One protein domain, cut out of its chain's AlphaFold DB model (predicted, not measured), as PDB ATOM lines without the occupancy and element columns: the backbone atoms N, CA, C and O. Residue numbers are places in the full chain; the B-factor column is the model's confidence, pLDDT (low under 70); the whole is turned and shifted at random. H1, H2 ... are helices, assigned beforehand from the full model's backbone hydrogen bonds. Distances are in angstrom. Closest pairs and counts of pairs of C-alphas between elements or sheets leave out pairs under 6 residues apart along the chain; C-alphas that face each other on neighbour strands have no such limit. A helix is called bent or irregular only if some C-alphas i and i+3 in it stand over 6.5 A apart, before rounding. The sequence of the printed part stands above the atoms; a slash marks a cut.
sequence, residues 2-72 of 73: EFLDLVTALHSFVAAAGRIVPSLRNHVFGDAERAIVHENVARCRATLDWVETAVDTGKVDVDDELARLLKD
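AT A GLANCE: This is residues 2 to 72 of the 73 residues of an uncharacterized protein of Streptomyces sp. BK561 (UniProt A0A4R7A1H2). The longest helix, H2, and the long helix H1 run in roughly opposite directions with an open gap between them, joined at one end in a wide, loose U; the short helix H3 folds back onto H2 on the side away from H1. The end of the U with the turn stands free: residues 14 to 28 and residues 30 to 36. The printed part has 71 residues with three named helices, in the order H1, H2, H3, and no named strand; the class is all helix. The whole is loose, with a radius of gyration of the C-alphas of 14.7 A, and elongated, spanning 43 by 26 by 16 A.

IN THESE COORDINATES: Find C-alpha 31 at (-35.735, -42.993, 44.253); from there H2, residues 31 to 57, runs 38.7 A to C-alpha 57 at (-39.225, -58.117, 8.808), with z falling along the way. Go back to C-alpha 2 at (-24.758, -49.660, 8.081), where H1, residues 2 to 23, begins; it runs 31.9 A to C-alpha 23, with z rising. H1 is neither bent nor irregular, but only just: C-alphas 19 and 22 are 6.1 A apart. Last, look at residues 64 to 71 for H3, which is 10.4 A long and ends at C-alpha 71, at (-38.502, -37.701, 21.544).

HOW THE PARTS SIT: Start at H2 and look at its residues 43 to 50, for with these alone it touches H3. There you find 7 pairs of C-alphas within 8 A, and the closest C-alphas of the two helices, those of Arg 43 and Leu 69, are 5.9 A apart. H2 and H3 stand at a steep tilt of 49 degrees and run opposite ways, with their centres 10.6 A apart. Turn to H1 and you find that it touches no helix: it is apart from H2 and apart from H3. In the backbone of H2 and H3, every O i to N i+4 pair is within hydrogen-bond range; in H1, 16 of 18 are.

THE WHOLE: Look at Asn 26 and Gly 58 for the two C-alphas farthest apart, at 43.4 A. The residues run from 2 to 72, and the printed part has no cut. The link from H1 to H2, of 7 residues, and the link from H2 to H3, of 6 residues, are both short. Without the stretches that stand free, the body has 49 residues and spans 35 by 26 by 15 A. In the B-factor column the mean pLDDT of the printed part is 91.2; H3 has a mean of 73, and residues 64 to 65 and residue 72 are under 70 in this predicted model.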
ATOM      1  N   GLU A   2     -23.712 -49.758   7.045       84.25
ATOM      2  CA  GLU A   2     -24.758 -49.660   8.081       84.25
ATOM      3  C   GLU A   2     -24.986 -50.918   8.948       84.25
ATOM      4  O   GLU A   2     -25.128 -50.798  10.158       84.25
ATOM      5  N   PHE A   3     -24.949 -52.135   8.385       88.69
ATOM      6  CA  PHE A   3     -25.051 -53.368   9.189       88.69
ATOM      7  C   PHE A   3     -23.906 -53.519  10.209       88.69
ATOM      8  O   PHE A   3     -24.139 -53.845  11.371       88.69
ATOM      9  N   LEU A   4     -22.661 -53.279   9.784       96.19
ATOM     10  CA  LEU A   4     -21.501 -53.367  10.675       96.19
ATOM     11  C   LEU A   4     -21.507 -52.229  11.699       96.19
ATOM     12  O   LEU A   4     -21.079 -52.438  12.835       96.19
ATOM     13  N   ASP A   5     -22.029 -51.064  11.320       95.00
ATOM     14  CA  ASP A   5     -22.198 -49.926  12.223       95.00
ATOM     15  C   ASP A   5     -23.224 -50.251  13.324       95.00
ATOM     16  O   ASP A   5     -22.937 -50.043  14.504       95.00
ATOM     17  N   LEU A   6     -24.361 -50.873  12.976       93.62
ATOM     18  CA  LEU A   6     -25.365 -51.345  13.939       93.62
ATOM     19  C   LEU A   6     -24.786 -52.383  14.913       93.62
ATOM     20  O   LEU A   6     -24.918 -52.241  16.129       93.62
ATOM     21  N   VAL A   7     -24.086 -53.401  14.401       95.94
ATOM     22  CA  VAL A   7     -23.426 -54.416  15.244       95.94
ATOM     23  C   VAL A   7     -22.392 -53.770  16.175       95.94
ATOM     24  O   VAL A   7     -22.293 -54.122  17.351       95.94
ATOM     25  N   THR A   8     -21.635 -52.790  15.677       97.25
ATOM     26  CA  THR A   8     -20.643 -52.055  16.475       97.25
ATOM     27  C   THR A   8     -21.302 -51.216  17.572       97.25
ATOM     28  O   THR A   8     -20.796 -51.177  18.699       97.25
ATOM     29  N   ALA A   9     -22.444 -50.584  17.289       95.88
ATOM     30  CA  ALA A   9     -23.211 -49.825  18.272       95.88
ATOM     31  C   ALA A   9     -23.715 -50.724  19.415       95.88
ATOM     32  O   ALA A   9     -23.503 -50.403  20.587       95.88
ATOM     33  N   LEU A  10     -24.284 -51.891  19.090       96.62
ATOM     34  CA  LEU A  10     -24.747 -52.868  20.083       96.62
ATOM     35  C   LEU A  10     -23.596 -53.378  20.964       96.62
ATOM     36  O   LEU A  10     -23.705 -53.383  22.193       96.62
ATOM     37  N   HIS A  11     -22.454 -53.731  20.364       97.62
ATOM     38  CA  HIS A  11     -21.265 -54.118  21.128       97.62
ATOM     39  C   HIS A  11     -20.771 -52.998  22.046       97.62
ATOM     40  O   HIS A  11     -20.392 -53.261  23.189       97.62
ATOM     41  N   SER A  12     -20.789 -51.752  21.571       97.38
ATOM     42  CA  SER A  12     -20.341 -50.598  22.352       97.38
ATOM     43  C   SER A  12     -21.236 -50.357  23.568       97.38
ATOM     44  O   SER A  12     -20.713 -50.148  24.667       97.38
ATOM     45  N   PHE A  13     -22.559 -50.466  23.403       96.62
ATOM     46  CA  PHE A  13     -23.528 -50.389  24.498       96.62
ATOM     47  C   PHE A  13     -23.273 -51.467  25.561       96.62
ATOM     48  O   PHE A  13     -23.069 -51.145  26.735       96.62
ATOM     49  N   VAL A  14     -23.193 -52.738  25.150       97.75
ATOM     50  CA  VAL A  14     -22.951 -53.867  26.066       97.75
ATOM     51  C   VAL A  14     -21.615 -53.712  26.791       97.75
ATOM     52  O   VAL A  14     -21.535 -53.900  28.007       97.75
ATOM     53  N   ALA A  15     -20.560 -53.319  26.075       98.12
ATOM     54  CA  ALA A  15     -19.242 -53.124  26.659       98.12
ATOM     55  C   ALA A  15     -19.231 -51.979  27.687       98.12
ATOM     56  O   ALA A  15     -18.593 -52.104  28.735       98.12
ATOM     57  N   ALA A  16     -19.921 -50.869  27.411       97.62
ATOM     58  CA  ALA A  16     -20.045 -49.759  28.350       97.62
ATOM     59  C   ALA A  16     -20.798 -50.181  29.619       97.62
ATOM     60  O   ALA A  16     -20.268 -50.014  30.720       97.62
ATOM     61  N   ALA A  17     -21.971 -50.806  29.473       96.88
ATOM     62  CA  ALA A  17     -22.755 -51.310  30.599       96.88
ATOM     63  C   ALA A  17     -21.954 -52.311  31.451       96.88
ATOM     64  O   ALA A  17     -21.904 -52.184  32.675       96.88
ATOM     65  N   GLY A  18     -21.244 -53.244  30.806       97.06
ATOM     66  CA  GLY A  18     -20.401 -54.241  31.469       97.06
ATOM     67  C   GLY A  18     -19.232 -53.657  32.271       97.06
ATOM     68  O   GLY A  18     -18.773 -54.296  33.213       97.06
ATOM     69  N   ARG A  19     -18.764 -52.442  31.951       97.75
ATOM     70  CA  ARG A  19     -17.750 -51.726  32.748       97.75
ATOM     71  C   ARG A  19     -18.367 -50.865  33.847       97.75
ATOM     72  O   ARG A  19     -17.852 -50.846  34.963       97.75
ATOM     73  N   ILE A  20     -19.449 -50.152  33.537       97.38
ATOM     74  CA  ILE A  20     -20.049 -49.166  34.441       97.38
ATOM     75  C   ILE A  20     -20.806 -49.856  35.575       97.38
ATOM     76  O   ILE A  20     -20.556 -49.543  36.735       97.38
ATOM     77  N   VAL A  21     -21.675 -50.829  35.286       96.50
ATOM     78  CA  VAL A  21     -22.527 -51.462  36.311       96.50
ATOM     79  C   VAL A  21     -21.707 -52.064  37.467       96.50
ATOM     80  O   VAL A  21     -22.030 -51.780  38.620       96.50
ATOM     81  N   PRO A  22     -20.602 -52.803  37.234       97.25
ATOM     82  CA  PRO A  22     -19.758 -53.287  38.329       97.25
ATOM     83  C   PRO A  22     -19.100 -52.178  39.162       97.25
ATOM     84  O   PRO A  22     -18.849 -52.392  40.349       97.25
ATOM     85  N   SER A  23     -18.814 -51.013  38.566       96.38
ATOM     86  CA  SER A  23     -18.237 -49.860  39.275       96.38
ATOM     87  C   SER A  23     -19.220 -49.190  40.240       96.38
ATOM     88  O   SER A  23     -18.790 -48.560  41.200       96.38
ATOM     89  N   LEU A  24     -20.527 -49.414  40.061       96.44
ATOM     90  CA  LEU A  24     -21.589 -48.949  40.965       96.44
ATOM     91  C   LEU A  24     -21.748 -49.852  42.199       96.44
ATOM     92  O   LEU A  24     -22.696 -49.711  42.971       96.44
ATOM     93  N   ARG A  25     -20.835 -50.804  42.416       94.69
ATOM     94  CA  ARG A  25     -20.824 -51.635  43.621       94.69
ATOM     95  C   ARG A  25     -20.818 -50.747  44.868       94.69
ATOM     96  O   ARG A  25     -20.008 -49.836  44.983       94.69
ATOM     97  N   ASN A  26     -21.684 -51.076  45.825       95.69
ATOM     98  CA  ASN A  26     -21.913 -50.329  47.069       95.69
ATOM     99  C   ASN A  26     -22.568 -48.947  46.891       95.69
ATOM    100  O   ASN A  26     -22.771 -48.256  47.886       95.69
ATOM    101  N   HIS A  27     -22.929 -48.545  45.670       96.19
ATOM    102  CA  HIS A  27     -23.757 -47.365  45.465       96.19
ATOM    103  C   HIS A  27     -25.205 -47.672  45.865       96.19
ATOM    104  O   HIS A  27     -25.777 -48.688  45.460       96.19
ATOM    105  N   VAL A  28     -25.798 -46.794  46.674       96.44
ATOM    106  CA  VAL A  28     -27.203 -46.879  47.075       96.44
ATOM    107  C   VAL A  28     -27.960 -45.811  46.309       96.44
ATOM    108  O   VAL A  28     -27.871 -44.636  46.645       96.44
ATOM    109  N   PHE A  29     -28.708 -46.238  45.298       96.62
ATOM    110  CA  PHE A  29     -29.543 -45.329  44.525       96.62
ATOM    111  C   PHE A  29     -30.668 -44.754  45.387       96.62
ATOM    112  O   PHE A  29     -31.317 -45.493  46.140       96.62
ATOM    113  N   GLY A  30     -30.934 -43.463  45.235       97.88
ATOM    114  CA  GLY A  30     -32.174 -42.822  45.657       97.88
ATOM    115  C   GLY A  30     -33.324 -43.095  44.683       97.88
ATOM    116  O   GLY A  30     -33.133 -43.637  43.593       97.88
ATOM    117  N   ASP A  31     -34.539 -42.706  45.060       97.81
ATOM    118  CA  ASP A  31     -35.735 -42.993  44.253       97.81
ATOM    119  C   ASP A  31     -35.747 -42.232  42.920       97.81
ATOM    120  O   ASP A  31     -36.128 -42.796  41.897       97.81
ATOM    121  N   ALA A  32     -35.244 -40.994  42.904       97.38
ATOM    122  CA  ALA A  32     -35.089 -40.218  41.675       97.38
ATOM    123  C   ALA A  32     -34.069 -40.855  40.714       97.38
ATOM    124  O   ALA A  32     -34.339 -40.990  39.525       97.38
ATOM    125  N   GLU A  33     -32.920 -41.305  41.227       97.56
ATOM    126  CA  GLU A  33     -31.896 -41.967  40.408       97.56
ATOM    127  C   GLU A  33     -32.418 -43.291  39.842       97.56
ATOM    128  O   GLU A  33     -32.207 -43.586  38.666       97.56
ATOM    129  N   ARG A  34     -33.162 -44.066  40.645       97.88
ATOM    130  CA  ARG A  34     -33.847 -45.273  40.163       97.88
ATOM    131  C   ARG A  34     -34.825 -44.953  39.041       97.88
ATOM    132  O   ARG A  34     -34.796 -45.641  38.027       97.88
ATOM    133  N   ALA A  35     -35.669 -43.935  39.208       97.50
ATOM    134  CA  ALA A  35     -36.639 -43.542  38.188       97.50
ATOM    135  C   ALA A  35     -35.947 -43.201  36.859       97.50
ATOM    136  O   ALA A  35     -36.311 -43.762  35.828       97.50
ATOM    137  N   ILE A  36     -34.880 -42.396  36.907       96.50
ATOM    138  CA  ILE A  36     -34.084 -42.027  35.727       96.50
ATOM    139  C   ILE A  36     -33.488 -43.269  35.052       96.50
ATOM    140  O   ILE A  36     -33.582 -43.427  33.834       96.50
ATOM    141  N   VAL A  37     -32.883 -44.179  35.826       96.50
ATOM    142  CA  VAL A  37     -32.308 -45.417  35.278       96.50
ATOM    143  C   VAL A  37     -33.393 -46.289  34.642       96.50
ATOM    144  O   VAL A  37     -33.182 -46.819  33.553       96.50
ATOM    145  N   HIS A  38     -34.555 -46.434  35.281       96.94
ATOM    146  CA  HIS A  38     -35.661 -47.230  34.749       96.94
ATOM    147  C   HIS A  38     -36.224 -46.663  33.446       96.94
ATOM    148  O   HIS A  38     -36.455 -47.431  32.515       96.94
ATOM    149  N   GLU A  39     -36.392 -45.345  33.359       95.69
ATOM    150  CA  GLU A  39     -36.854 -44.665  32.148       95.69
ATOM    151  C   GLU A  39     -35.880 -44.872  30.979       95.69
ATOM    152  O   GLU A  39     -36.278 -45.298  29.893       95.69
ATOM    153  N   ASN A  40     -34.579 -44.690  31.222       95.12
ATOM    154  CA  ASN A  40     -33.549 -44.924  30.209       95.12
ATOM    155  C   ASN A  40     -33.506 -46.393  29.761       95.12
ATOM    156  O   ASN A  40     -33.401 -46.682  28.570       95.12
ATOM    157  N   VAL A  41     -33.636 -47.339  30.696       96.38
ATOM    158  CA  VAL A  41     -33.703 -48.770  30.365       96.38
ATOM    159  C   VAL A  41     -34.945 -49.096  29.535       96.38
ATOM    160  O   VAL A  41     -34.846 -49.907  28.614       96.38
ATOM    161  N   ALA A  42     -36.097 -48.489  29.830       94.12
ATOM    162  CA  ALA A  42     -37.313 -48.672  29.041       94.12
ATOM    163  C   ALA A  42     -37.120 -48.182  27.598       94.12
ATOM    164  O   ALA A  42     -37.433 -48.917  26.663       94.12
ATOM    165  N   ARG A  43     -36.506 -47.006  27.417       91.12
ATOM    166  CA  ARG A  43     -36.152 -46.476  26.091       91.12
ATOM    167  C   ARG A  43     -35.203 -47.413  25.342       91.12
ATOM    168  O   ARG A  43     -35.474 -47.761  24.200       91.12
ATOM    169  N   CYS A  44     -34.133 -47.885  25.990       95.00
ATOM    170  CA  CYS A  44     -33.213 -48.844  25.375       95.00
ATOM    171  C   CYS A  44     -33.926 -50.126  24.928       95.00
ATOM    172  O   CYS A  44     -33.660 -50.601  23.831       95.00
ATOM    173  N   ARG A  45     -34.824 -50.681  25.753       94.62
ATOM    174  CA  ARG A  45     -35.596 -51.883  25.397       94.62
ATOM    175  C   ARG A  45     -36.460 -51.647  24.166       94.62
ATOM    176  O   ARG A  45     -36.335 -52.406  23.220       94.62
ATOM    177  N   ALA A  46     -37.234 -50.563  24.143       92.75
ATOM    178  CA  ALA A  46     -38.072 -50.233  22.994       92.75
ATOM    179  C   ALA A  46     -37.246 -50.089  21.701       92.75
ATOM    180  O   ALA A  46     -37.623 -50.616  20.656       92.75
ATOM    181  N   THR A  47     -36.080 -49.439  21.768       92.75
ATOM    182  CA  THR A  47     -35.175 -49.332  20.614       92.75
ATOM    183  C   THR A  47     -34.639 -50.692  20.170       92.75
ATOM    184  O   THR A  47     -34.535 -50.938  18.972       92.75
ATOM    185  N   LEU A  48     -34.286 -51.575  21.107       94.50
ATOM    186  CA  LEU A  48     -33.805 -52.921  20.785       94.50
ATOM    187  C   LEU A  48     -34.909 -53.773  20.144       94.50
ATOM    188  O   LEU A  48     -34.647 -54.404  19.124       94.50
ATOM    189  N   ASP A  49     -36.135 -53.716  20.667       93.25
ATOM    190  CA  ASP A  49     -37.296 -54.416  20.102       93.25
ATOM    191  C   ASP A  49     -37.580 -53.950  18.658       93.25
ATOM    192  O   ASP A  49     -37.899 -54.746  17.766       93.25
ATOM    193  N   TRP A  50     -37.411 -52.651  18.392       92.06
ATOM    194  CA  TRP A  50     -37.513 -52.099  17.043       92.06
ATOM    195  C   TRP A  50     -36.390 -52.571  16.121       92.06
ATOM    196  O   TRP A  50     -36.659 -52.939  14.978       92.06
ATOM    197  N   VAL A  51     -35.147 -52.619  16.610       93.25
ATOM    198  CA  VAL A  51     -34.011 -53.171  15.856       93.25
ATOM    199  C   VAL A  51     -34.274 -54.628  15.468       93.25
ATOM    200  O   VAL A  51     -34.069 -54.984  14.308       93.25
ATOM    201  N   GLU A  52     -34.759 -55.458  16.394       94.31
ATOM    202  CA  GLU A  52     -35.119 -56.855  16.115       94.31
ATOM    203  C   GLU A  52     -36.226 -56.944  15.058       94.31
ATOM    204  O   GLU A  52     -36.065 -57.621  14.043       94.31
ATOM    205  N   THR A  53     -37.301 -56.167  15.222       92.56
ATOM    206  CA  THR A  53     -38.406 -56.107  14.252       92.56
ATOM    207  C   THR A  53     -37.920 -55.711  12.856       92.56
ATOM    208  O   THR A  53     -38.336 -56.306  11.854       92.56
ATOM    209  N   ALA A  54     -37.035 -54.718  12.767       92.25
ATOM    210  CA  ALA A  54     -36.485 -54.244  11.505       92.25
ATOM    211  C   ALA A  54     -35.619 -55.305  10.815       92.25
ATOM    212  O   ALA A  54     -35.731 -55.487   9.602       92.25
ATOM    213  N   VAL A  55     -34.799 -56.035  11.575       92.25
ATOM    214  CA  VAL A  55     -33.965 -57.128  11.050       92.25
ATOM    215  C   VAL A  55     -34.819 -58.310  10.589       92.25
ATOM    216  O   VAL A  55     -34.578 -58.841   9.505       92.25
ATOM    217  N   ASP A  56     -35.837 -58.689  11.361       94.50
ATOM    218  CA  ASP A  56     -36.667 -59.865  11.080       94.50
ATOM    219  C   ASP A  56     -37.643 -59.648   9.919       94.50
ATOM    220  O   ASP A  56     -37.965 -60.579   9.178       94.50
ATOM    221  N   THR A  57     -38.138 -58.419   9.755       92.38
ATOM    222  CA  THR A  57     -39.225 -58.117   8.808       92.38
ATOM    223  C   THR A  57     -38.811 -57.218   7.647       92.38
ATOM    224  O   THR A  57     -39.567 -57.091   6.681       92.38
ATOM    225  N   GLY A  58     -37.648 -56.567   7.730       88.31
ATOM    226  CA  GLY A  58     -37.210 -55.531   6.792       88.31
ATOM    227  C   GLY A  58     -37.948 -54.191   6.933       88.31
ATOM    228  O   GLY A  58     -37.689 -53.276   6.150       88.31
ATOM    229  N   LYS A  59     -38.874 -54.053   7.892       85.88
ATOM    230  CA  LYS A  59     -39.608 -52.806   8.146       85.88
ATOM    231  C   LYS A  59     -38.813 -51.911   9.090       85.88
ATOM    232  O   LYS A  59     -38.715 -52.197  10.276       85.88
ATOM    233  N   VAL A  60     -38.279 -50.820   8.557       83.50
ATOM    234  CA  VAL A  60     -37.428 -49.867   9.293       83.50
ATOM    235  C   VAL A  60     -38.185 -48.625   9.766       83.50
ATOM    236  O   VAL A  60     -37.570 -47.664  10.215       83.50
ATOM    237  N   ASP A  61     -39.510 -48.607   9.648       82.31
ATOM    238  CA  ASP A  61     -40.314 -47.486  10.124       82.31
ATOM    239  C   ASP A  61     -40.344 -47.489  11.656       82.31
ATOM    240  O   ASP A  61     -40.532 -48.533  12.285       82.31
ATOM    241  N   VAL A  62     -40.123 -46.322  12.260       71.38
ATOM    242  CA  VAL A  62     -40.262 -46.117  13.707       71.38
ATOM    243  C   VAL A  62     -41.755 -46.049  14.019       71.38
ATOM    244  O   VAL A  62     -42.458 -45.228  13.429       71.38
ATOM    245  N   ASP A  63     -42.247 -46.904  14.915       76.31
ATOM    246  CA  ASP A  63     -43.643 -46.828  15.343       76.31
ATOM    247  C   ASP A  63     -43.888 -45.596  16.234       76.31
ATOM    248  O   ASP A  63     -42.969 -45.009  16.810       76.31
ATOM    249  N   ASP A  64     -45.146 -45.157  16.323       68.25
ATOM    250  CA  ASP A  64     -45.496 -43.936  17.058       68.25
ATOM    251  C   ASP A  64     -45.146 -44.025  18.555       68.25
ATOM    252  O   ASP A  64     -44.892 -42.998  19.186       68.25
ATOM    253  N   GLU A  65     -45.107 -45.229  19.130       68.50
ATOM    254  CA  GLU A  65     -44.760 -45.448  20.537       68.50
ATOM    255  C   GLU A  65     -43.255 -45.287  20.779       68.50
ATOM    256  O   GLU A  65     -42.845 -44.512  21.648       68.50
ATOM    257  N   LEU A  66     -42.411 -45.917  19.959       74.25
ATOM    258  CA  LEU A  66     -40.968 -45.715  19.992       74.25
ATOM    259  C   LEU A  66     -40.615 -44.264  19.676       74.25
ATOM    260  O   LEU A  66     -39.768 -43.681  20.347       74.25
ATOM    261  N   ALA A  67     -41.288 -43.639  18.707       78.81
ATOM    262  CA  ALA A  67     -41.073 -42.231  18.388       78.81
ATOM    263  C   ALA A  67     -41.335 -41.319  19.593       78.81
ATOM    264  O   ALA A  67     -40.643 -40.315  19.755       78.81
ATOM    265  N   ARG A  68     -42.324 -41.638  20.435       73.81
ATOM    266  CA  ARG A  68     -42.598 -40.885  21.668       73.81
ATOM    267  C   ARG A  68     -41.525 -41.134  22.715       73.81
ATOM    268  O   ARG A  68     -40.988 -40.169  23.241       73.81
ATOM    269  N   LEU A  69     -41.149 -42.394  22.931       75.31
ATOM    270  CA  LEU A  69     -40.080 -42.755  23.863       75.31
ATOM    271  C   LEU A  69     -38.726 -42.143  23.479       75.31
ATOM    272  O   LEU A  69     -37.934 -41.832  24.361       75.31
ATOM    273  N   LEU A  70     -38.452 -41.955  22.185       75.00
ATOM    274  CA  LEU A  70     -37.208 -41.364  21.682       75.00
ATOM    275  C   LEU A  70     -37.206 -39.827  21.659       75.00
ATOM    276  O   LEU A  70     -36.128 -39.243  21.654       75.00
ATOM    277  N   LYS A  71     -38.376 -39.171  21.625       71.00
ATOM    278  CA  LYS A  71     -38.502 -37.701  21.544       71.00
ATOM    279  C   LYS A  71     -38.318 -36.972  22.872       71.00
ATOM    280  O   LYS A  71     -38.147 -35.758  22.840       71.00
ATOM    281  N   ASP A  72     -38.372 -37.674  24.000       62.66
ATOM    282  CA  ASP A  72     -38.168 -37.087  25.331       62.66
ATOM    283  C   ASP A  72     -36.667 -36.818  25.596       62.66
ATOM    284  O   ASP A  72     -36.084 -37.343  26.546       62.66
TER     285      ASP A  72